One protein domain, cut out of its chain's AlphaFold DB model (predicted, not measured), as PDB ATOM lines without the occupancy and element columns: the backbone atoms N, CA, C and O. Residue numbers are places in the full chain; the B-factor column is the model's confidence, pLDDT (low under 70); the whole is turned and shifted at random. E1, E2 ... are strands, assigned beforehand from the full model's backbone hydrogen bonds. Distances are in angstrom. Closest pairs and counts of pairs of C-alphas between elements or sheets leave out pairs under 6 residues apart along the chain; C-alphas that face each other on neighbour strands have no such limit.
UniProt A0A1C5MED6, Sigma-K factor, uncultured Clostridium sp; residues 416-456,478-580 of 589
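What this domain is: This is residues 416 to 456 and 478 to 580 of the 589 residues of the protein "Sigma-K factor" of uncultured Clostridium sp (UniProt A0A1C5MED6). Two strongly twisted four-stranded sheets lie partly face to face as a loose sandwich, E1, E8, E5 and E6 in one and E2, E3, E4 and E7 in the other, and the hairpin of E5 and E6 runs far out from this body as a long two-strand arm. At the other end of the long axis, residues 544 to 549 of the link from E6 to E7 stick out. The printed part has 144 residues with eight named strands, E1 to E8 in order along the chain, and no named helix: the class is all strand. The sheet orders are E1, E8, E5, E6 and E2, E3, E4, E7, both antiparallel. The whole is loose and elongated, with a radius of gyration of the C-alphas of 18.8 A and spans of 71, 41 and 23 A.

How they stand to each other: E1, residues 420 to 424, is an edge strand beside E8, residues 568 to 580, with N 421 and O 571 2.9 A apart. E2, residues 431 to 440, forms a hairpin with E3, residues 443 to 456, with N 432 and O 450 2.8 A apart. E1 and E2 are near each other. E4, residues 478 to 490, is the antiparallel neighbour of E3, with N 453 and O 481 2.8 A apart. E5, residues 495 to 515, is the neighbour of E8, with N 501 and O 575 2.8 A apart, and forms a hairpin with E6, residues 522 to 536, with N 508 and O 530 2.8 A apart. E7, residues 553 to 559, is the neighbour of E4, with N 482 and O 557 2.8 A apart. Between the sheets, the closest C-alphas of E5 and E7 are those of Trp 504 and Val 557, 6.8 A apart. E2 and E6 are apart. The sheet with E1 is curled like part of a barrel.

Where its parts are: E1 begins at C-alpha 420 (-23.221, -43.155, 50.583). E3 is 33.5 A long and bends by 77 degrees at residue 453; E4 is 37.3 A long. E5, the longest strand, measures 53.0 A, bends by 71 degrees at residue 498 and ends at C-alpha 515 (-6.508, -50.104, 77.874). E6 measures 34.7 A and bends by 81 degrees at residue 525. E8 measures 34.8 A and ends at C-alpha 580 (-48.334, -44.300, 45.789). E1, E2 and E7 measure 13.6, 25.8 and 19.8 A.

The domain as a whole: The two C-alphas farthest apart are those of Asp 518 and Gly 546, 71.6 A. Residues 457 to 477 are not printed, and C-alphas 456 and 478 are 6.1 A apart across this cut. The link from E6 to E7, 16 residues, is long. The mean pLDDT of the printed part is 78.1, and 28 residues are under 70, among them 514 to 522 and 537 to 552.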
ATOM      1  N   THR A 416     -28.113 -44.264  58.827       72.75
ATOM      2  CA  THR A 416     -26.704 -44.631  58.601       72.75
ATOM      3  C   THR A 416     -26.495 -45.706  57.534       72.75
ATOM      4  O   THR A 416     -25.390 -45.817  57.015       72.75
ATOM      5  N   GLU A 417     -27.535 -46.464  57.179       75.88
ATOM      6  CA  GLU A 417     -27.502 -47.524  56.158       75.88
ATOM      7  C   GLU A 417     -27.838 -46.998  54.750       75.88
ATOM      8  O   GLU A 417     -27.947 -47.761  53.785       75.88
ATOM      9  N   GLY A 418     -28.042 -45.685  54.625       83.25
ATOM     10  CA  GLY A 418     -28.321 -45.020  53.362       83.25
ATOM     11  C   GLY A 418     -27.189 -45.138  52.338       83.25
ATOM     12  O   GLY A 418     -26.016 -45.181  52.717       83.25
ATOM     13  N   PRO A 419     -27.506 -45.140  51.025       90.62
ATOM     14  CA  PRO A 419     -26.507 -45.007  49.974       90.62
ATOM     15  C   PRO A 419     -25.579 -43.825  50.242       90.62
ATOM     16  O   PRO A 419     -26.036 -42.689  50.352       90.62
ATOM     17  N   LEU A 420     -24.285 -44.116  50.329       91.06
ATOM     18  CA  LEU A 420     -23.221 -43.155  50.583       91.06
ATOM     19  C   LEU A 420     -22.295 -43.110  49.366       91.06
ATOM     20  O   LEU A 420     -21.784 -44.146  48.933       91.06
ATOM     21  N   PHE A 421     -22.077 -41.924  48.806       92.31
ATOM     22  CA  PHE A 421     -21.260 -41.743  47.608       92.31
ATOM     23  C   PHE A 421     -20.545 -40.389  47.599       92.31
ATOM     24  O   PHE A 421     -20.967 -39.426  48.227       92.31
ATOM     25  N   GLU A 422     -19.430 -40.334  46.878       93.56
ATOM     26  CA  GLU A 422     -18.612 -39.134  46.713       93.56
ATOM     27  C   GLU A 422     -19.093 -38.351  45.487       93.56
ATOM     28  O   GLU A 422     -19.222 -38.921  44.399       93.56
ATOM     29  N   ILE A 423     -19.329 -37.047  45.641       93.56
ATOM     30  CA  ILE A 423     -19.687 -36.157  44.533       93.56
ATOM     31  C   ILE A 423     -18.553 -35.164  44.235       93.56
ATOM     32  O   ILE A 423     -17.910 -34.666  45.164       93.56
ATOM     33  N   PRO A 424     -18.283 -34.848  42.956       93.50
ATOM     34  CA  PRO A 424     -17.389 -33.754  42.598       93.50
ATOM     35  C   PRO A 424     -18.092 -32.403  42.777       93.50
ATOM     36  O   PRO A 424     -19.256 -32.254  42.405       93.50
ATOM     37  N   ILE A 425     -17.375 -31.409  43.301       92.25
ATOM     38  CA  ILE A 425     -17.861 -30.030  43.389       92.25
ATOM     39  C   ILE A 425     -17.141 -29.178  42.332       92.25
ATOM     40  O   ILE A 425     -15.905 -29.132  42.324       92.25
ATOM     41  N   PRO A 426     -17.875 -28.471  41.448       91.56
ATOM     42  CA  PRO A 426     -17.269 -27.561  40.482       91.56
ATOM     43  C   PRO A 426     -16.365 -26.516  41.156       91.56
ATOM     44  O   PRO A 426     -16.719 -25.904  42.169       91.56
ATOM     45  N   LYS A 427     -15.176 -26.274  40.587       84.31
ATOM     46  CA  LYS A 427     -14.189 -25.344  41.177       84.31
ATOM     47  C   LYS A 427     -14.616 -23.879  41.133       84.31
ATOM     48  O   LYS A 427     -14.166 -23.087  41.956       84.31
ATOM     49  N   GLU A 428     -15.475 -23.532  40.184       87.31
ATOM     50  CA  GLU A 428     -16.039 -22.198  39.988       87.31
ATOM     51  C   GLU A 428     -17.569 -22.295  39.964       87.31
ATOM     52  O   GLU A 428     -18.119 -23.396  39.926       87.31
ATOM     53  N   ASN A 429     -18.262 -21.153  39.980       88.19
ATOM     54  CA  ASN A 429     -19.717 -21.106  39.831       88.19
ATOM     55  C   ASN A 429     -20.107 -21.582  38.425       88.19
ATOM     56  O   ASN A 429     -20.126 -20.807  37.467       88.19
ATOM     57  N   ALA A 430     -20.350 -22.880  38.305       89.88
ATOM     58  CA  ALA A 430     -20.564 -23.579  37.055       89.88
ATOM     59  C   ALA A 430     -21.484 -24.777  37.280       89.88
ATOM     60  O   ALA A 430     -21.645 -25.270  38.400       89.88
ATOM     61  N   SER A 431     -22.062 -25.260  36.185       91.44
ATOM     62  CA  SER A 431     -22.819 -26.501  36.169       91.44
ATOM     63  C   SER A 431     -22.083 -27.555  35.352       91.44
ATOM     64  O   SER A 431     -21.611 -27.271  34.251       91.44
ATOM     65  N   GLU A 432     -22.004 -28.764  35.896       92.50
ATOM     66  CA  GLU A 432     -21.375 -29.926  35.282       92.50
ATOM     67  C   GLU A 432     -22.384 -31.077  35.208       92.50
ATOM     68  O   GLU A 432     -23.054 -31.401  36.189       92.50
ATOM     69  N   GLU A 433     -22.502 -31.695  34.035       93.06
ATOM     70  CA  GLU A 433     -23.268 -32.932  33.859       93.06
ATOM     71  C   GLU A 433     -22.484 -34.100  34.469       93.06
ATOM     72  O   GLU A 433     -21.278 -34.239  34.241       93.06
ATOM     73  N   VAL A 434     -23.169 -34.952  35.221       92.62
ATOM     74  CA  VAL A 434     -22.594 -36.123  35.891       92.62
ATOM     75  C   VAL A 434     -23.501 -37.336  35.702       92.62
ATOM     76  O   VAL A 434     -24.634 -37.219  35.255       92.62
ATOM     77  N   ASP A 435     -22.987 -38.521  36.020       91.94
ATOM     78  CA  ASP A 435     -23.752 -39.765  35.940       91.94
ATOM     79  C   ASP A 435     -23.482 -40.601  37.193       91.94
ATOM     80  O   ASP A 435     -22.594 -41.457  37.211       91.94
ATOM     81  N   ILE A 436     -24.177 -40.269  38.284       93.81
ATOM     82  CA  ILE A 436     -23.972 -40.908  39.592       93.81
ATOM     83  C   ILE A 436     -25.240 -41.683  39.979       93.81
ATOM     84  O   ILE A 436     -26.216 -41.068  40.419       93.81
ATOM     85  N   PRO A 437     -25.254 -43.021  39.815       94.19
ATOM     86  CA  PRO A 437     -26.372 -43.857  40.231       94.19
ATOM     87  C   PRO A 437     -26.431 -44.071  41.739       94.19
ATOM     88  O   PRO A 437     -25.410 -44.308  42.381       94.19
ATOM     89  N   PHE A 438     -27.649 -44.151  42.266       93.69
ATOM     90  CA  PHE A 438     -27.921 -44.752  43.567       93.69
ATOM     91  C   PHE A 438     -29.272 -45.478  43.578       93.69
ATOM     92  O   PHE A 438     -30.133 -45.270  42.718       93.69
ATOM     93  N   GLU A 439     -29.444 -46.374  44.545       92.38
ATOM     94  CA  GLU A 439     -30.609 -47.254  44.637       92.38
ATOM     95  C   GLU A 439     -31.201 -47.194  46.042       92.38
ATOM     96  O   GLU A 439     -30.472 -47.184  47.032       92.38
ATOM     97  N   VAL A 440     -32.529 -47.169  46.126       87.38
ATOM     98  CA  VAL A 440     -33.270 -47.243  47.388       87.38
ATOM     99  C   VAL A 440     -34.308 -48.349  47.254       87.38
ATOM    100  O   VAL A 440     -35.386 -48.186  46.675       87.38
ATOM    101  N   GLY A 441     -33.955 -49.526  47.767       86.12
ATOM    102  CA  GLY A 441     -34.745 -50.739  47.578       86.12
ATOM    103  C   GLY A 441     -34.696 -51.183  46.121       86.12
ATOM    104  O   GLY A 441     -33.625 -51.472  45.608       86.12
ATOM    105  N   GLU A 442     -35.853 -51.247  45.463       85.81
ATOM    106  CA  GLU A 442     -35.945 -51.557  44.027       85.81
ATOM    107  C   GLU A 442     -35.972 -50.299  43.139       85.81
ATOM    108  O   GLU A 442     -35.893 -50.409  41.913       85.81
ATOM    109  N   ASP A 443     -36.086 -49.106  43.739       90.06
ATOM    110  CA  ASP A 443     -36.111 -47.848  42.997       90.06
ATOM    111  C   ASP A 443     -34.677 -47.390  42.691       90.06
ATOM    112  O   ASP A 443     -33.777 -47.502  43.527       90.06
ATOM    113  N   ARG A 444     -34.464 -46.861  41.484       92.00
ATOM    114  CA  ARG A 444     -33.145 -46.435  40.990       92.00
ATOM    115  C   ARG A 444     -33.198 -44.977  40.570       92.00
ATOM    116  O   ARG A 444     -34.127 -44.579  39.863       92.00
ATOM    117  N   TYR A 445     -32.177 -44.221  40.944       92.31
ATOM    118  CA  TYR A 445     -32.067 -42.780  40.733       92.31
ATOM    119  C   TYR A 445     -30.686 -42.433  40.187       92.31
ATOM    120  O   TYR A 445     -29.719 -43.130  40.487       92.31
ATOM    121  N   HIS A 446     -30.589 -41.345  39.430       91.88
ATOM    122  CA  HIS A 446     -29.331 -40.777  38.953       91.88
ATOM    123  C   HIS A 446     -29.232 -39.307  39.341       91.88
ATOM    124  O   HIS A 446     -30.170 -38.544  39.116       91.88
ATOM    125  N   ILE A 447     -28.070 -38.894  39.844       92.50
ATOM    126  CA  ILE A 447     -27.672 -37.489  39.781       92.50
ATOM    127  C   ILE A 447     -27.171 -37.253  38.359       92.50
ATOM    128  O   ILE A 447     -26.203 -37.890  37.939       92.50
ATOM    129  N   VAL A 448     -27.853 -36.371  37.633       92.31
ATOM    130  CA  VAL A 448     -27.557 -36.059  36.226       92.31
ATOM    131  C   VAL A 448     -26.725 -34.790  36.081       92.31
ATOM    132  O   VAL A 448     -26.016 -34.604  35.099       92.31
ATOM    133  N   ARG A 449     -26.791 -33.896  37.071       92.81
ATOM    134  CA  ARG A 449     -26.116 -32.600  37.020       92.81
ATOM    135  C   ARG A 449     -25.786 -32.110  38.419       92.81
ATOM    136  O   ARG A 449     -26.575 -32.296  39.343       92.81
ATOM    137  N   ILE A 450     -24.640 -31.460  38.552       93.44
ATOM    138  CA  ILE A 450     -24.217 -30.742  39.754       93.44
ATOM    139  C   ILE A 450     -23.996 -29.287  39.364       93.44
ATOM    140  O   ILE A 450     -23.461 -28.986  38.296       93.44
ATOM    141  N   GLU A 451     -24.440 -28.360  40.197       91.88
ATOM    142  CA  GLU A 451     -24.285 -26.936  39.946       91.88
ATOM    143  C   GLU A 451     -23.807 -26.214  41.191       91.88
ATOM    144  O   GLU A 451     -24.434 -26.302  42.238       91.88
ATOM    145  N   ARG A 452     -22.711 -25.469  41.064       91.88
ATOM    146  CA  ARG A 452     -22.222 -24.578  42.110       91.88
ATOM    147  C   ARG A 452     -22.681 -23.154  41.827       91.88
ATOM    148  O   ARG A 452     -22.437 -22.622  40.743       91.88
ATOM    149  N   LYS A 453     -23.297 -22.524  42.821       88.62
ATOM    150  CA  LYS A 453     -23.774 -21.140  42.782       88.62
ATOM    151  C   LYS A 453     -23.396 -20.409  44.073       88.62
ATOM    152  O   LYS A 453     -23.231 -21.047  45.115       88.62
ATOM    153  N   PRO A 454     -23.266 -19.073  44.034       83.06
ATOM    154  CA  PRO A 454     -23.241 -18.298  45.264       83.06
ATOM    155  C   PRO A 454     -24.584 -18.466  45.987       83.06
ATOM    156  O   PRO A 454     -25.631 -18.489  45.336       83.06
ATOM    157  N   GLY A 455     -24.536 -18.593  47.311       73.44
ATOM    158  CA  GLY A 455     -25.722 -18.580  48.159       73.44
ATOM    159  C   GLY A 455     -26.420 -17.221  48.151       73.44
ATOM    160  O   GLY A 455     -25.934 -16.253  47.547       73.44
ATOM    161  N   GLU A 456     -27.567 -17.157  48.820       70.69
ATOM    162  CA  GLU A 456     -28.247 -15.884  49.054       70.69
ATOM    163  C   GLU A 456     -27.352 -14.945  49.888       70.69
ATOM    164  O   GLU A 456     -26.540 -15.418  50.693       70.69
ATOM    165  N   ARG A 478     -21.564 -13.824  50.940       74.19
ATOM    166  CA  ARG A 478     -22.315 -14.943  50.346       74.19
ATOM    167  C   ARG A 478     -21.653 -16.277  50.671       74.19
ATOM    168  O   ARG A 478     -20.441 -16.422  50.503       74.19
ATOM    169  N   GLY A 479     -22.460 -17.254  51.083       82.50
ATOM    170  CA  GLY A 479     -22.052 -18.660  51.153       82.50
ATOM    171  C   GLY A 479     -21.928 -19.295  49.762       82.50
ATOM    172  O   GLY A 479     -22.107 -18.637  48.733       82.50
ATOM    173  N   THR A 480     -21.645 -20.594  49.708       84.31
ATOM    174  CA  THR A 480     -21.690 -21.388  48.469       84.31
ATOM    175  C   THR A 480     -22.783 -22.444  48.564       84.31
ATOM    176  O   THR A 480     -22.856 -23.178  49.542       84.31
ATOM    177  N   ILE A 481     -23.595 -22.559  47.516       85.50
ATOM    178  CA  ILE A 481     -24.610 -23.601  47.361       85.50
ATOM    179  C   ILE A 481     -24.196 -24.530  46.219       85.50
ATOM    180  O   ILE A 481     -23.850 -24.078  45.126       85.50
ATOM    181  N   VAL A 482     -24.244 -25.835  46.467       88.75
ATOM    182  CA  VAL A 482     -24.048 -26.883  45.464       88.75
ATOM    183  C   VAL A 482     -25.355 -27.660  45.311       88.75
ATOM    184  O   VAL A 482     -25.786 -28.343  46.233       88.75
ATOM    185  N   THR A 483     -25.991 -27.562  44.148       88.94
ATOM    186  CA  THR A 483     -27.263 -28.222  43.836       88.94
ATOM    187  C   THR A 483     -27.025 -29.502  43.038       88.94
ATOM    188  O   THR A 483     -26.379 -29.475  41.990       88.94
ATOM    189  N   LEU A 484     -27.576 -30.619  43.507       90.25
ATOM    190  CA  LEU A 484     -27.583 -31.917  42.839       90.25
ATOM    191  C   LEU A 484     -28.950 -32.131  42.196       90.25
ATOM    192  O   LEU A 484     -29.972 -32.136  42.879       90.25
ATOM    193  N   TYR A 485     -28.965 -32.345  40.889       88.69
ATOM    194  CA  TYR A 485     -30.177 -32.619  40.132       88.69
ATOM    195  C   TYR A 485     -30.362 -34.125  40.010       88.69
ATOM    196  O   TYR A 485     -29.586 -34.793  39.325       88.69
ATOM    197  N   VAL A 486     -31.389 -34.646  40.672       88.75
ATOM    198  CA  VAL A 486     -31.684 -36.076  40.747       88.75
ATOM    199  C   VAL A 486     -32.903 -36.418  39.909       88.75
ATOM    200  O   VAL A 486     -33.945 -35.774  40.022       88.75
ATOM    201  N   GLU A 487     -32.791 -37.475  39.112       88.31
ATOM    202  CA  GLU A 487     -33.875 -38.021  38.302       88.31
ATOM    203  C   GLU A 487     -34.101 -39.510  38.619       88.31
ATOM    204  O   GLU A 487     -33.141 -40.277  38.745       88.31
ATOM    205  N   PRO A 488     -35.359 -39.964  38.747       86.94
ATOM    206  CA  PRO A 488     -35.673 -41.373  38.881       86.94
ATOM    207  C   PRO A 488     -35.529 -42.086  37.532       86.94
ATOM    208  O   PRO A 488     -36.078 -41.656  36.519       86.94
ATOM    209  N   ILE A 489     -34.851 -43.233  37.526       85.25
ATOM    210  CA  ILE A 489     -34.764 -44.117  36.355       85.25
ATOM    211  C   ILE A 489     -35.883 -45.146  36.385       85.25
ATOM    212  O   ILE A 489     -36.572 -45.375  35.392       85.25
ATOM    213  N   THR A 490     -36.047 -45.802  37.530       88.94
ATOM    214  CA  THR A 490     -37.107 -46.779  37.751       88.94
ATOM    215  C   THR A 490     -37.732 -46.523  39.100       88.94
ATOM    216  O   THR A 490     -37.041 -46.561  40.115       88.94
ATOM    217  N   LEU A 491     -39.042 -46.304  39.092       85.50
ATOM    218  CA  LEU A 491     -39.866 -46.281  40.288       85.50
ATOM    219  C   LEU A 491     -40.810 -47.473  40.270       85.50
ATOM    220  O   LEU A 491     -41.257 -47.932  39.211       85.50
ATOM    221  N   GLU A 492     -41.176 -47.931  41.456       84.12
ATOM    222  CA  GLU A 492     -42.286 -48.847  41.630       84.12
ATOM    223  C   GLU A 492     -43.547 -48.351  40.892       84.12
ATOM    224  O   GLU A 492     -43.907 -47.173  40.904       84.12
ATOM    225  N   LYS A 493     -44.265 -49.278  40.254       82.50
ATOM    226  CA  LYS A 493     -45.482 -48.965  39.496       82.50
ATOM    227  C   LYS A 493     -46.515 -48.184  40.332       82.50
ATOM    228  O   LYS A 493     -46.843 -48.601  41.444       82.50
ATOM    229  N   ASN A 494     -47.098 -47.151  39.712       80.19
ATOM    230  CA  ASN A 494     -48.070 -46.200  40.278       80.19
ATOM    231  C   ASN A 494     -47.503 -45.311  41.397       80.19
ATOM    232  O   ASN A 494     -48.269 -44.767  42.187       80.19
ATOM    233  N   THR A 495     -46.179 -45.187  41.499       80.69
ATOM    234  CA  THR A 495     -45.556 -44.261  42.447       80.69
ATOM    235  C   THR A 495     -44.998 -43.027  41.749       80.69
ATOM    236  O   THR A 495     -44.593 -43.089  40.588       80.69
ATOM    237  N   LYS A 496     -44.984 -41.910  42.475       81.12
ATOM    238  CA  LYS A 496     -44.375 -40.640  42.084       81.12
ATOM    239  C   LYS A 496     -43.409 -40.209  43.178       81.12
ATOM    240  O   LYS A 496     -43.775 -40.221  44.351       81.12
ATOM    241  N   LEU A 497     -42.183 -39.859  42.801       80.88
ATOM    242  CA  LEU A 497     -41.180 -39.363  43.741       80.88
ATOM    243  C   LEU A 497     -41.664 -38.048  44.361       80.88
ATOM    244  O   LEU A 497     -42.042 -37.136  43.632       80.88
ATOM    245  N   SER A 498     -41.659 -37.961  45.689       76.31
ATOM    246  CA  SER A 498     -42.082 -36.761  46.416       76.31
ATOM    247  C   SER A 498     -40.878 -35.955  46.881       76.31
ATOM    248  O   SER A 498     -40.788 -34.768  46.585       76.31
ATOM    249  N   SER A 499     -39.952 -36.593  47.600       76.06
ATOM    250  CA  SER A 499     -38.753 -35.931  48.117       76.06
ATOM    251  C   SER A 499     -37.635 -36.917  48.440       76.06
ATOM    252  O   SER A 499     -37.874 -38.095  48.722       76.06
ATOM    253  N   ILE A 500     -36.400 -36.420  48.403       80.44
ATOM    254  CA  ILE A 500     -35.189 -37.118  48.840       80.44
ATOM    255  C   ILE A 500     -34.483 -36.209  49.846       80.44
ATOM    256  O   ILE A 500     -34.402 -35.003  49.632       80.44
ATOM    257  N   TYR A 501     -33.995 -36.792  50.934       78.88
ATOM    258  CA  TYR A 501     -33.233 -36.111  51.972       78.88
ATOM    259  C   TYR A 501     -31.834 -36.701  52.002       78.88
ATOM    260  O   TYR A 501     -31.670 -37.926  51.969       78.88
ATOM    261  N   ILE A 502     -30.848 -35.818  52.067       83.00
ATOM    262  CA  ILE A 502     -29.441 -36.165  52.141       83.00
ATOM    263  C   ILE A 502     -28.741 -35.457  53.298       83.00
ATOM    264  O   ILE A 502     -29.140 -34.369  53.716       83.00
ATOM    265  N   SER A 503     -27.634 -36.043  53.723       82.25
ATOM    266  CA  SER A 503     -26.605 -35.429  54.551       82.25
ATOM    267  C   SER A 503     -25.307 -35.391  53.767       82.25
ATOM    268  O   SER A 503     -25.065 -36.240  52.904       82.25
ATOM    269  N   TRP A 504     -24.472 -34.394  54.034       88.00
ATOM    270  CA  TRP A 504     -23.145 -34.293  53.439       88.00
ATOM    271  C   TRP A 504     -22.083 -34.082  54.506       88.00
ATOM    272  O   TRP A 504     -22.360 -33.562  55.587       88.00
ATOM    273  N   GLY A 505     -20.864 -34.497  54.197       86.19
ATOM    274  CA  GLY A 505     -19.748 -34.406  55.119       86.19
ATOM    275  C   GLY A 505     -18.536 -35.180  54.634       86.19
ATOM    276  O   GLY A 505     -18.311 -35.305  53.426       86.19
ATOM    277  N   ASP A 506     -17.779 -35.720  55.584       84.75
ATOM    278  CA  ASP A 506     -16.503 -36.382  55.339       84.75
ATOM    279  C   ASP A 506     -16.445 -37.770  55.985       84.75
ATOM    280  O   ASP A 506     -17.179 -38.091  56.920       84.75
ATOM    281  N   MET A 507     -15.547 -38.616  55.479       84.81
ATOM    282  CA  MET A 507     -15.215 -39.880  56.137       84.81
ATOM    283  C   MET A 507     -14.131 -39.637  57.185       84.81
ATOM    284  O   MET A 507     -13.033 -39.185  56.855       84.81
ATOM    285  N   GLU A 508     -14.395 -40.022  58.428       79.81
ATOM    286  CA  GLU A 508     -13.434 -39.952  59.524       79.81
ATOM    287  C   GLU A 508     -13.032 -41.348  60.003       79.81
ATOM    288  O   GLU A 508     -13.858 -42.244  60.168       79.81
ATOM    289  N   GLU A 509     -11.736 -41.551  60.247       79.75
ATOM    290  CA  GLU A 509     -11.234 -42.800  60.826       79.75
ATOM    291  C   GLU A 509     -11.438 -42.788  62.350       79.75
ATOM    292  O   GLU A 509     -10.617 -42.251  63.103       79.75
ATOM    293  N   GLN A 510     -12.505 -43.435  62.816       73.19
ATOM    294  CA  GLN A 510     -12.753 -43.672  64.231       73.19
ATOM    295  C   GLN A 510     -11.829 -44.771  64.751       73.19
ATOM    296  O   GLN A 510     -11.813 -45.910  64.280       73.19
ATOM    297  N   LYS A 511     -11.019 -44.424  65.753       76.31
ATOM    298  CA  LYS A 511     -10.040 -45.329  66.359       76.31
ATOM    299  C   LYS A 511     -10.540 -45.818  67.703       76.31
ATOM    300  O   LYS A 511     -10.605 -45.061  68.668       76.31
ATOM    301  N   SER A 512     -10.813 -47.113  67.798       74.50
ATOM    302  CA  SER A 512     -11.180 -47.746  69.058       74.50
ATOM    303  C   SER A 512      -9.919 -48.142  69.820       74.50
ATOM    304  O   SER A 512      -9.050 -48.842  69.293       74.50
ATOM    305  N   TYR A 513      -9.832 -47.748  71.088       76.38
ATOM    306  CA  TYR A 513      -8.707 -48.085  71.954       76.38
ATOM    307  C   TYR A 513      -9.160 -48.937  73.132       76.38
ATOM    308  O   TYR A 513     -10.150 -48.636  73.799       76.38
ATOM    309  N   ARG A 514      -8.369 -49.952  73.475       65.25
ATOM    310  CA  ARG A 514      -8.518 -50.703  74.720       65.25
ATOM    311  C   ARG A 514      -7.321 -50.460  75.609       65.25
ATOM    312  O   ARG A 514      -6.171 -50.536  75.189       65.25
ATOM    313  N   ARG A 515      -7.579 -50.219  76.889       68.19
ATOM    314  CA  ARG A 515      -6.508 -50.104  77.874       68.19
ATOM    315  C   ARG A 515      -5.910 -51.482  78.160       68.19
ATOM    316  O   ARG A 515      -6.599 -52.365  78.675       68.19
ATOM    317  N   ASN A 516      -4.630 -51.659  77.848       68.31
ATOM    318  CA  ASN A 516      -3.883 -52.858  78.199       68.31
ATOM    319  C   ASN A 516      -3.711 -52.911  79.724       68.31
ATOM    320  O   ASN A 516      -3.114 -52.022  80.332       68.31
ATOM    321  N   GLN A 517      -4.257 -53.955  80.348       59.62
ATOM    322  CA  GLN A 517      -4.286 -54.094  81.807       59.62
ATOM    323  C   GLN A 517      -2.914 -54.417  82.422       59.62
ATOM    324  O   GLN A 517      -2.725 -54.200  83.616       59.62
ATOM    325  N   ASP A 518      -1.953 -54.902  81.631       59.91
ATOM    326  CA  ASP A 518      -0.589 -55.191  82.086       59.91
ATOM    327  C   ASP A 518       0.343 -53.971  81.962       59.91
ATOM    328  O   ASP A 518       1.260 -53.825  82.770       59.91
ATOM    329  N   THR A 519       0.130 -53.094  80.973       69.56
ATOM    330  CA  THR A 519       1.019 -51.942  80.700       69.56
ATOM    331  C   THR A 519       0.398 -50.581  81.024       69.56
ATOM    332  O   THR A 519       1.108 -49.575  81.054       69.56
ATOM    333  N   GLY A 520      -0.918 -50.522  81.251       65.62
ATOM    334  CA  GLY A 520      -1.684 -49.301  81.522       65.62
ATOM    335  C   GLY A 520      -1.879 -48.377  80.315       65.62
ATOM    336  O   GLY A 520      -2.583 -47.369  80.442       65.62
ATOM    337  N   LYS A 521      -1.282 -48.711  79.163       67.44
ATOM    338  CA  LYS A 521      -1.343 -47.935  77.919       67.44
ATOM    339  C   LYS A 521      -2.604 -48.259  77.122       67.44
ATOM    340  O   LYS A 521      -3.106 -49.378  77.171       67.44
ATOM    341  N   LEU A 522      -3.104 -47.264  76.393       64.00
ATOM    342  CA  LEU A 522      -4.139 -47.459  75.384       64.00
ATOM    343  C   LEU A 522      -3.509 -48.143  74.169       64.00
ATOM    344  O   LEU A 522      -2.518 -47.659  73.626       64.00
ATOM    345  N   GLU A 523      -4.065 -49.283  73.778       71.38
ATOM    346  CA  GLU A 523      -3.706 -50.013  72.569       71.38
ATOM    347  C   GLU A 523      -4.852 -49.882  71.572       71.38
ATOM    348  O   GLU A 523      -6.012 -50.083  71.932       71.38
ATOM    349  N   LEU A 524      -4.526 -49.522  70.331       71.44
ATOM    350  CA  LEU A 524      -5.492 -49.479  69.240       71.44
ATOM    351  C   LEU A 524      -6.030 -50.897  69.006       71.44
ATOM    352  O   LEU A 524      -5.252 -51.821  68.763       71.44
ATOM    353  N   THR A 525      -7.342 -51.069  69.103       68.94
ATOM    354  CA  THR A 525      -8.016 -52.362  68.922       68.94
ATOM    355  C   THR A 525      -8.786 -52.471  67.620       68.94
ATOM    356  O   THR A 525      -9.040 -53.587  67.178       68.94
ATOM    357  N   GLY A 526      -9.121 -51.342  67.006       67.19
ATOM    358  CA  GLY A 526      -9.796 -51.285  65.720       67.19
ATOM    359  C   GLY A 526      -9.723 -49.878  65.152       67.19
ATOM    360  O   GLY A 526      -9.537 -48.913  65.898       67.19
ATOM    361  N   SER A 527      -9.834 -49.781  63.836       70.62
ATOM    362  CA  SER A 527     -10.211 -48.540  63.184       70.62
ATOM    363  C   SER A 527     -11.297 -48.828  62.162       70.62
ATOM    364  O   SER A 527     -11.189 -49.780  61.389       70.62
ATOM    365  N   GLU A 528     -12.354 -48.029  62.212       73.00
ATOM    366  CA  GLU A 528     -13.465 -48.062  61.270       73.00
ATOM    367  C   GLU A 528     -13.640 -46.655  60.707       73.00
ATOM    368  O   GLU A 528     -13.371 -45.664  61.384       73.00
ATOM    369  N   TRP A 529     -13.989 -46.573  59.429       75.38
ATOM    370  CA  TRP A 529     -14.280 -45.296  58.794       75.38
ATOM    371  C   TRP A 529     -15.771 -45.028  58.951       75.38
ATOM    372  O   TRP A 529     -16.580 -45.813  58.462       75.38
ATOM    373  N   GLU A 530     -16.115 -43.931  59.614       77.38
ATOM    374  CA  GLU A 530     -17.492 -43.492  59.819       77.38
ATOM    375  C   GLU A 530     -17.744 -42.202  59.042       77.38
ATOM    376  O   GLU A 530     -16.854 -41.366  58.879       77.38
ATOM    377  N   PHE A 531     -18.962 -42.055  58.530       78.25
ATOM    378  CA  PHE A 531     -19.395 -40.819  57.894       78.25
ATOM    379  C   PHE A 531     -19.749 -39.797  58.976       78.25
ATOM    380  O   PHE A 531     -20.689 -40.011  59.743       78.25
ATOM    381  N   ASN A 532     -19.005 -38.695  59.015       76.81
ATOM    382  CA  ASN A 532     -19.277 -37.559  59.878       76.81
ATOM    383  C   ASN A 532     -20.060 -36.505  59.085       76.81
ATOM    384  O   ASN A 532     -19.543 -35.921  58.131       76.81
ATOM    385  N   SER A 533     -21.321 -36.290  59.460       76.06
ATOM    386  CA  SER A 533     -22.204 -35.330  58.794       76.06
ATOM    387  C   SER A 533     -21.841 -33.902  59.198       76.06
ATOM    388  O   SER A 533     -21.838 -33.579  60.381       76.06
ATOM    389  N   ILE A 534     -21.606 -33.041  58.211       74.19
ATOM    390  CA  ILE A 534     -21.359 -31.602  58.381       74.19
ATOM    391  C   ILE A 534     -22.660 -30.810  58.186       74.19
ATOM    392  O   ILE A 534     -22.873 -29.798  58.843       74.19
ATOM    393  N   GLY A 535     -23.568 -31.298  57.336       67.44
ATOM    394  CA  GLY A 535     -24.879 -30.687  57.132       67.44
ATOM    395  C   GLY A 535     -25.895 -31.653  56.529       67.44
ATOM    396  O   GLY A 535     -25.566 -32.784  56.171       67.44
ATOM    397  N   SER A 536     -27.150 -31.215  56.438       72.38
ATOM    398  CA  SER A 536     -28.234 -31.990  55.825       72.38
ATOM    399  C   SER A 536     -29.220 -31.102  55.072       72.38
ATOM    400  O   SER A 536     -29.371 -29.920  55.374       72.38
ATOM    401  N   THR A 537     -29.871 -31.658  54.051       65.94
ATOM    402  CA  THR A 537     -30.940 -30.975  53.315       65.94
ATOM    403  C   THR A 537     -32.257 -31.069  54.070       65.94
ATOM    404  O   THR A 537     -32.645 -32.170  54.472       65.94
ATOM    405  N   PHE A 538     -33.025 -29.979  54.114       51.41
ATOM    406  CA  PHE A 538     -34.446 -30.019  54.460       51.41
ATOM    407  C   PHE A 538     -35.295 -29.396  53.346       51.41
ATOM    408  O   PHE A 538     -34.981 -28.316  52.872       51.41
ATOM    409  N   ILE A 539     -36.329 -30.149  52.939       45.75
ATOM    410  CA  ILE A 539     -37.315 -29.953  51.855       45.75
ATOM    411  C   ILE A 539     -36.752 -29.320  50.560       45.75
ATOM    412  O   ILE A 539     -36.433 -28.136  50.542       45.75
ATOM    413  N   PRO A 540     -36.724 -30.042  49.422       39.41
ATOM    414  CA  PRO A 540     -36.419 -29.413  48.139       39.41
ATOM    415  C   PRO A 540     -37.409 -28.271  47.884       39.41
ATOM    416  O   PRO A 540     -38.620 -28.452  48.034       39.41
ATOM    417  N   SER A 541     -36.904 -27.095  47.516       34.06
ATOM    418  CA  SER A 541     -37.727 -25.954  47.126       34.06
ATOM    419  C   SER A 541     -38.674 -26.391  46.006       34.06
ATOM    420  O   SER A 541     -38.235 -26.784  44.925       34.06
ATOM    421  N   TRP A 542     -39.983 -26.355  46.259       34.19
ATOM    422  CA  TRP A 542     -40.989 -26.574  45.222       34.19
ATOM    423  C   TRP A 542     -40.937 -25.354  44.303       34.19
ATOM    424  O   TRP A 542     -41.582 -24.344  44.584       34.19
ATOM    425  N   TYR A 543     -40.113 -25.388  43.251       34.25
ATOM    426  CA  TYR A 543     -40.027 -24.241  42.358       34.25
ATOM    427  C   TYR A 543     -41.324 -24.061  41.571       34.25
ATOM    428  O   TYR A 543     -41.866 -24.967  40.934       34.25
ATOM    429  N   LEU A 544     -41.800 -22.826  41.671       32.44
ATOM    430  CA  LEU A 544     -42.983 -22.253  41.072       32.44
ATOM    431  C   LEU A 544     -42.629 -21.761  39.666       32.44
ATOM    432  O   LEU A 544     -42.445 -20.570  39.478       32.44
ATOM    433  N   ASP A 545     -42.514 -22.652  38.687       29.50
ATOM    434  CA  ASP A 545     -42.743 -22.250  37.299       29.50
ATOM    435  C   ASP A 545     -43.187 -23.450  36.469       29.50
ATOM    436  O   ASP A 545     -42.516 -24.477  36.372       29.50
ATOM    437  N   GLY A 546     -44.408 -23.329  35.952       36.66
ATOM    438  CA  GLY A 546     -45.123 -24.389  35.270       36.66
ATOM    439  C   GLY A 546     -44.347 -24.957  34.084       36.66
ATOM    440  O   GLY A 546     -43.706 -24.231  33.332       36.66
ATOM    441  N   GLU A 547     -44.544 -26.262  33.903       32.34
ATOM    442  CA  GLU A 547     -44.075 -27.121  32.808       32.34
ATOM    443  C   GLU A 547     -42.748 -27.872  33.098       32.34
ATOM    444  O   GLU A 547     -41.653 -27.430  32.773       32.34
ATOM    445  N   TYR A 548     -42.918 -29.093  33.651       36.97
ATOM    446  CA  TYR A 548     -41.952 -30.192  33.902       36.97
ATOM    447  C   TYR A 548     -41.168 -30.256  35.236       36.97
ATOM    448  O   TYR A 548     -40.052 -30.771  35.278       36.97
ATOM    449  N   ALA A 549     -41.799 -29.907  36.362       39.97
ATOM    450  CA  ALA A 549     -41.315 -30.227  37.718       39.97
ATOM    451  C   ALA A 549     -41.743 -31.624  38.249       39.97
ATOM    452  O   ALA A 549     -41.676 -31.883  39.445       39.97
ATOM    453  N   GLU A 550     -42.222 -32.542  37.397       48.97
ATOM    454  CA  GLU A 550     -42.842 -33.804  37.863       48.97
ATOM    455  C   GLU A 550     -41.855 -34.938  38.211       48.97
ATOM    456  O   GLU A 550     -42.270 -35.925  38.816       48.97
ATOM    457  N   TYR A 551     -40.567 -34.832  37.856       52.81
ATOM    458  CA  TYR A 551     -39.612 -35.946  38.032       52.81
ATOM    459  C   TYR A 551     -38.232 -35.557  38.566       52.81
ATOM    460  O   TYR A 551     -37.485 -36.446  38.955       52.81
ATOM    461  N   ARG A 552     -37.865 -34.274  38.598       65.62
ATOM    462  CA  ARG A 552     -36.515 -33.851  38.985       65.62
ATOM    463  C   ARG A 552     -36.517 -33.289  40.404       65.62
ATOM    464  O   ARG A 552     -37.347 -32.449  40.725       65.62
ATOM    465  N   GLN A 553     -35.598 -33.766  41.234       78.25
ATOM    466  CA  GLN A 553     -35.381 -33.290  42.598       78.25
ATOM    467  C   GLN A 553     -34.089 -32.480  42.655       78.25
ATOM    468  O   GLN A 553     -33.098 -32.855  42.027       78.25
ATOM    469  N   GLU A 554     -34.101 -31.386  43.407       82.56
ATOM    470  CA  GLU A 554     -32.936 -30.531  43.631       82.56
ATOM    471  C   GLU A 554     -32.491 -30.683  45.084       82.56
ATOM    472  O   GLU A 554     -33.240 -30.357  46.003       82.56
ATOM    473  N   LEU A 555     -31.294 -31.227  45.292       83.31
ATOM    474  CA  LEU A 555     -30.721 -31.442  46.621       83.31
ATOM    475  C   LEU A 555     -29.591 -30.446  46.848       83.31
ATOM    476  O   LEU A 555     -28.731 -30.301  45.985       83.31
ATOM    477  N   THR A 556     -29.571 -29.781  47.996       83.00
ATOM    478  CA  THR A 556     -28.652 -28.668  48.255       83.00
ATOM    479  C   THR A 556     -27.594 -29.023  49.291       83.00
ATOM    480  O   THR A 556     -27.904 -29.389  50.415       83.00
ATOM    481  N   VAL A 557     -26.331 -28.840  48.930       84.31
ATOM    482  CA  VAL A 557     -25.184 -28.887  49.833       84.31
ATOM    483  C   VAL A 557     -24.708 -27.453  50.057       84.31
ATOM    484  O   VAL A 557     -24.334 -26.769  49.103       84.31
ATOM    485  N   GLY A 558     -24.775 -26.980  51.299       83.44
ATOM    486  CA  GLY A 558     -24.435 -25.606  51.670       83.44
ATOM    487  C   GLY A 558     -23.073 -25.497  52.353       83.44
ATOM    488  O   GLY A 558     -22.717 -26.355  53.155       83.44
ATOM    489  N   TYR A 559     -22.350 -24.422  52.048       82.50
ATOM    490  CA  TYR A 559     -21.140 -23.994  52.748       82.50
ATOM    491  C   TYR A 559     -21.292 -22.533  53.164       82.50
ATOM    492  O   TYR A 559     -21.694 -21.687  52.353       82.50
ATOM    493  N   GLY A 560     -20.967 -22.243  54.419       77.88
ATOM    494  CA  GLY A 560     -21.017 -20.907  54.992       77.88
ATOM    495  C   GLY A 560     -20.051 -19.930  54.306       77.88
ATOM    496  O   GLY A 560     -19.133 -20.332  53.578       77.88
ATOM    497  N   PRO A 561     -20.230 -18.614  54.499       75.19
ATOM    498  CA  PRO A 561     -19.308 -17.639  53.941       75.19
ATOM    499  C   PRO A 561     -17.888 -17.802  54.496       75.19
ATOM    500  O   PRO A 561     -17.676 -17.855  55.703       75.19
ATOM    501  N   GLY A 562     -16.899 -17.857  53.604       71.31
ATOM    502  CA  GLY A 562     -15.494 -18.043  53.979       71.31
ATOM    503  C   GLY A 562     -15.089 -19.491  54.279       71.31
ATOM    504  O   GLY A 562     -13.900 -19.736  54.481       71.31
ATOM    505  N   GLU A 563     -16.023 -20.447  54.253       80.12
ATOM    506  CA  GLU A 563     -15.688 -21.869  54.332       80.12
ATOM    507  C   GLU A 563     -14.951 -22.339  53.072       80.12
ATOM    508  O   GLU A 563     -15.256 -21.941  51.940       80.12
ATOM    509  N   GLU A 564     -13.957 -23.207  53.265       82.31
ATOM    510  CA  GLU A 564     -13.250 -23.833  52.155       82.31
ATOM    511  C   GLU A 564     -14.151 -24.897  51.522       82.31
ATOM    512  O   GLU A 564     -14.379 -25.961  52.090       82.31
ATOM    513  N   VAL A 565     -14.662 -24.602  50.326       87.62
ATOM    514  CA  VAL A 565     -15.443 -25.562  49.542       87.62
ATOM    515  C   VAL A 565     -14.489 -26.627  48.988       87.62
ATOM    516  O   VAL A 565     -13.627 -26.286  48.166       87.62
ATOM    517  N   PRO A 566     -14.617 -27.902  49.391       90.19
ATOM    518  CA  PRO A 566     -13.703 -28.944  48.952       90.19
ATOM    519  C   PRO A 566     -13.917 -29.272  47.468       90.19
ATOM    520  O   PRO A 566     -14.965 -28.997  46.889       90.19
ATOM    521  N   GLU A 567     -12.934 -29.910  46.822       91.56
ATOM    522  CA  GLU A 567     -13.105 -30.375  45.432       91.56
ATOM    523  C   GLU A 567     -14.147 -31.500  45.320       91.56
ATOM    524  O   GLU A 567     -14.668 -31.764  44.234       91.56
ATOM    525  N   LYS A 568     -14.419 -32.189  46.432       92.56
ATOM    526  CA  LYS A 568     -15.355 -33.304  46.537       92.56
ATOM    527  C   LYS A 568     -15.935 -33.383  47.943       92.56
ATOM    528  O   LYS A 568     -15.259 -33.001  48.890       92.56
ATOM    529  N   THR A 569     -17.136 -33.930  48.078       92.44
ATOM    530  CA  THR A 569     -17.763 -34.189  49.383       92.44
ATOM    531  C   THR A 569     -18.493 -35.527  49.366       92.44
ATOM    532  O   THR A 569     -18.899 -36.006  48.301       92.44
ATOM    533  N   MET A 570     -18.639 -36.148  50.533       93.00
ATOM    534  CA  MET A 570     -19.461 -37.341  50.686       93.00
ATOM    535  C   MET A 570     -20.910 -36.932  50.892       93.00
ATOM    536  O   MET A 570     -21.195 -36.035  51.677       93.00
ATOM    537  N   VAL A 571     -21.825 -37.619  50.216       90.38
ATOM    538  CA  VAL A 571     -23.270 -37.432  50.338       90.38
ATOM    539  C   VAL A 571     -23.910 -38.766  50.683       90.38
ATOM    540  O   VAL A 571     -23.643 -39.776  50.026       90.38
ATOM    541  N   ARG A 572     -24.766 -38.771  51.704       90.69
ATOM    542  CA  ARG A 572     -25.571 -39.919  52.120       90.69
ATOM    543  C   ARG A 572     -27.044 -39.635  51.883       90.69
ATOM    544  O   ARG A 572     -27.516 -38.555  52.207       90.69
ATOM    545  N   VAL A 573     -27.782 -40.605  51.351       87.31
ATOM    546  CA  VAL A 573     -29.246 -40.539  51.251       87.31
ATOM    547  C   VAL A 573     -29.862 -41.056  52.544       87.31
ATOM    548  O   VAL A 573     -29.861 -42.258  52.787       87.31
ATOM    549  N   ASP A 574     -30.414 -40.163  53.361       75.81
ATOM    550  CA  ASP A 574     -30.961 -40.517  54.675       75.81
ATOM    551  C   ASP A 574     -32.417 -40.983  54.598       75.81
ATOM    552  O   ASP A 574     -32.832 -41.881  55.335       75.81
ATOM    553  N   LYS A 575     -33.206 -40.376  53.703       79.62
ATOM    554  CA  LYS A 575     -34.648 -40.627  53.598       79.62
ATOM    555  C   LYS A 575     -35.161 -40.390  52.181       79.62
ATOM    556  O   LYS A 575     -34.786 -39.420  51.528       79.62
ATOM    557  N   VAL A 576     -36.083 -41.237  51.723       81.56
ATOM    558  CA  VAL A 576     -36.816 -41.035  50.460       81.56
ATOM    559  C   VAL A 576     -38.315 -41.168  50.684       81.56
ATOM    560  O   VAL A 576     -38.772 -42.094  51.353       81.56
ATOM    561  N   ILE A 577     -39.088 -40.251  50.102       77.56
ATOM    562  CA  ILE A 577     -40.548 -40.234  50.162       77.56
ATOM    563  C   ILE A 577     -41.109 -40.274  48.743       77.56
ATOM    564  O   ILE A 577     -40.678 -39.525  47.863       77.56
ATOM    565  N   LYS A 578     -42.101 -41.133  48.519       79.38
ATOM    566  CA  LYS A 578     -42.860 -41.213  47.268       79.38
ATOM    567  C   LYS A 578     -44.351 -41.343  47.546       79.38
ATOM    568  O   LYS A 578     -44.743 -41.992  48.509       79.38
ATOM    569  N   THR A 579     -45.198 -40.791  46.694       77.56
ATOM    570  CA  THR A 579     -46.646 -41.012  46.746       77.56
ATOM    571  C   THR A 579     -46.989 -42.240  45.925       77.56
ATOM    572  O   THR A 579     -46.512 -42.391  44.805       77.56
ATOM    573  N   TRP A 580     -47.811 -43.128  46.473       78.38
ATOM    574  CA  TRP A 580     -48.334 -44.300  45.789       78.38
ATOM    575  C   TRP A 580     -49.830 -44.137  45.542       78.38
ATOM    576  O   TRP A 580     -50.634 -44.134  46.475       78.38
TER     577      TRP A 580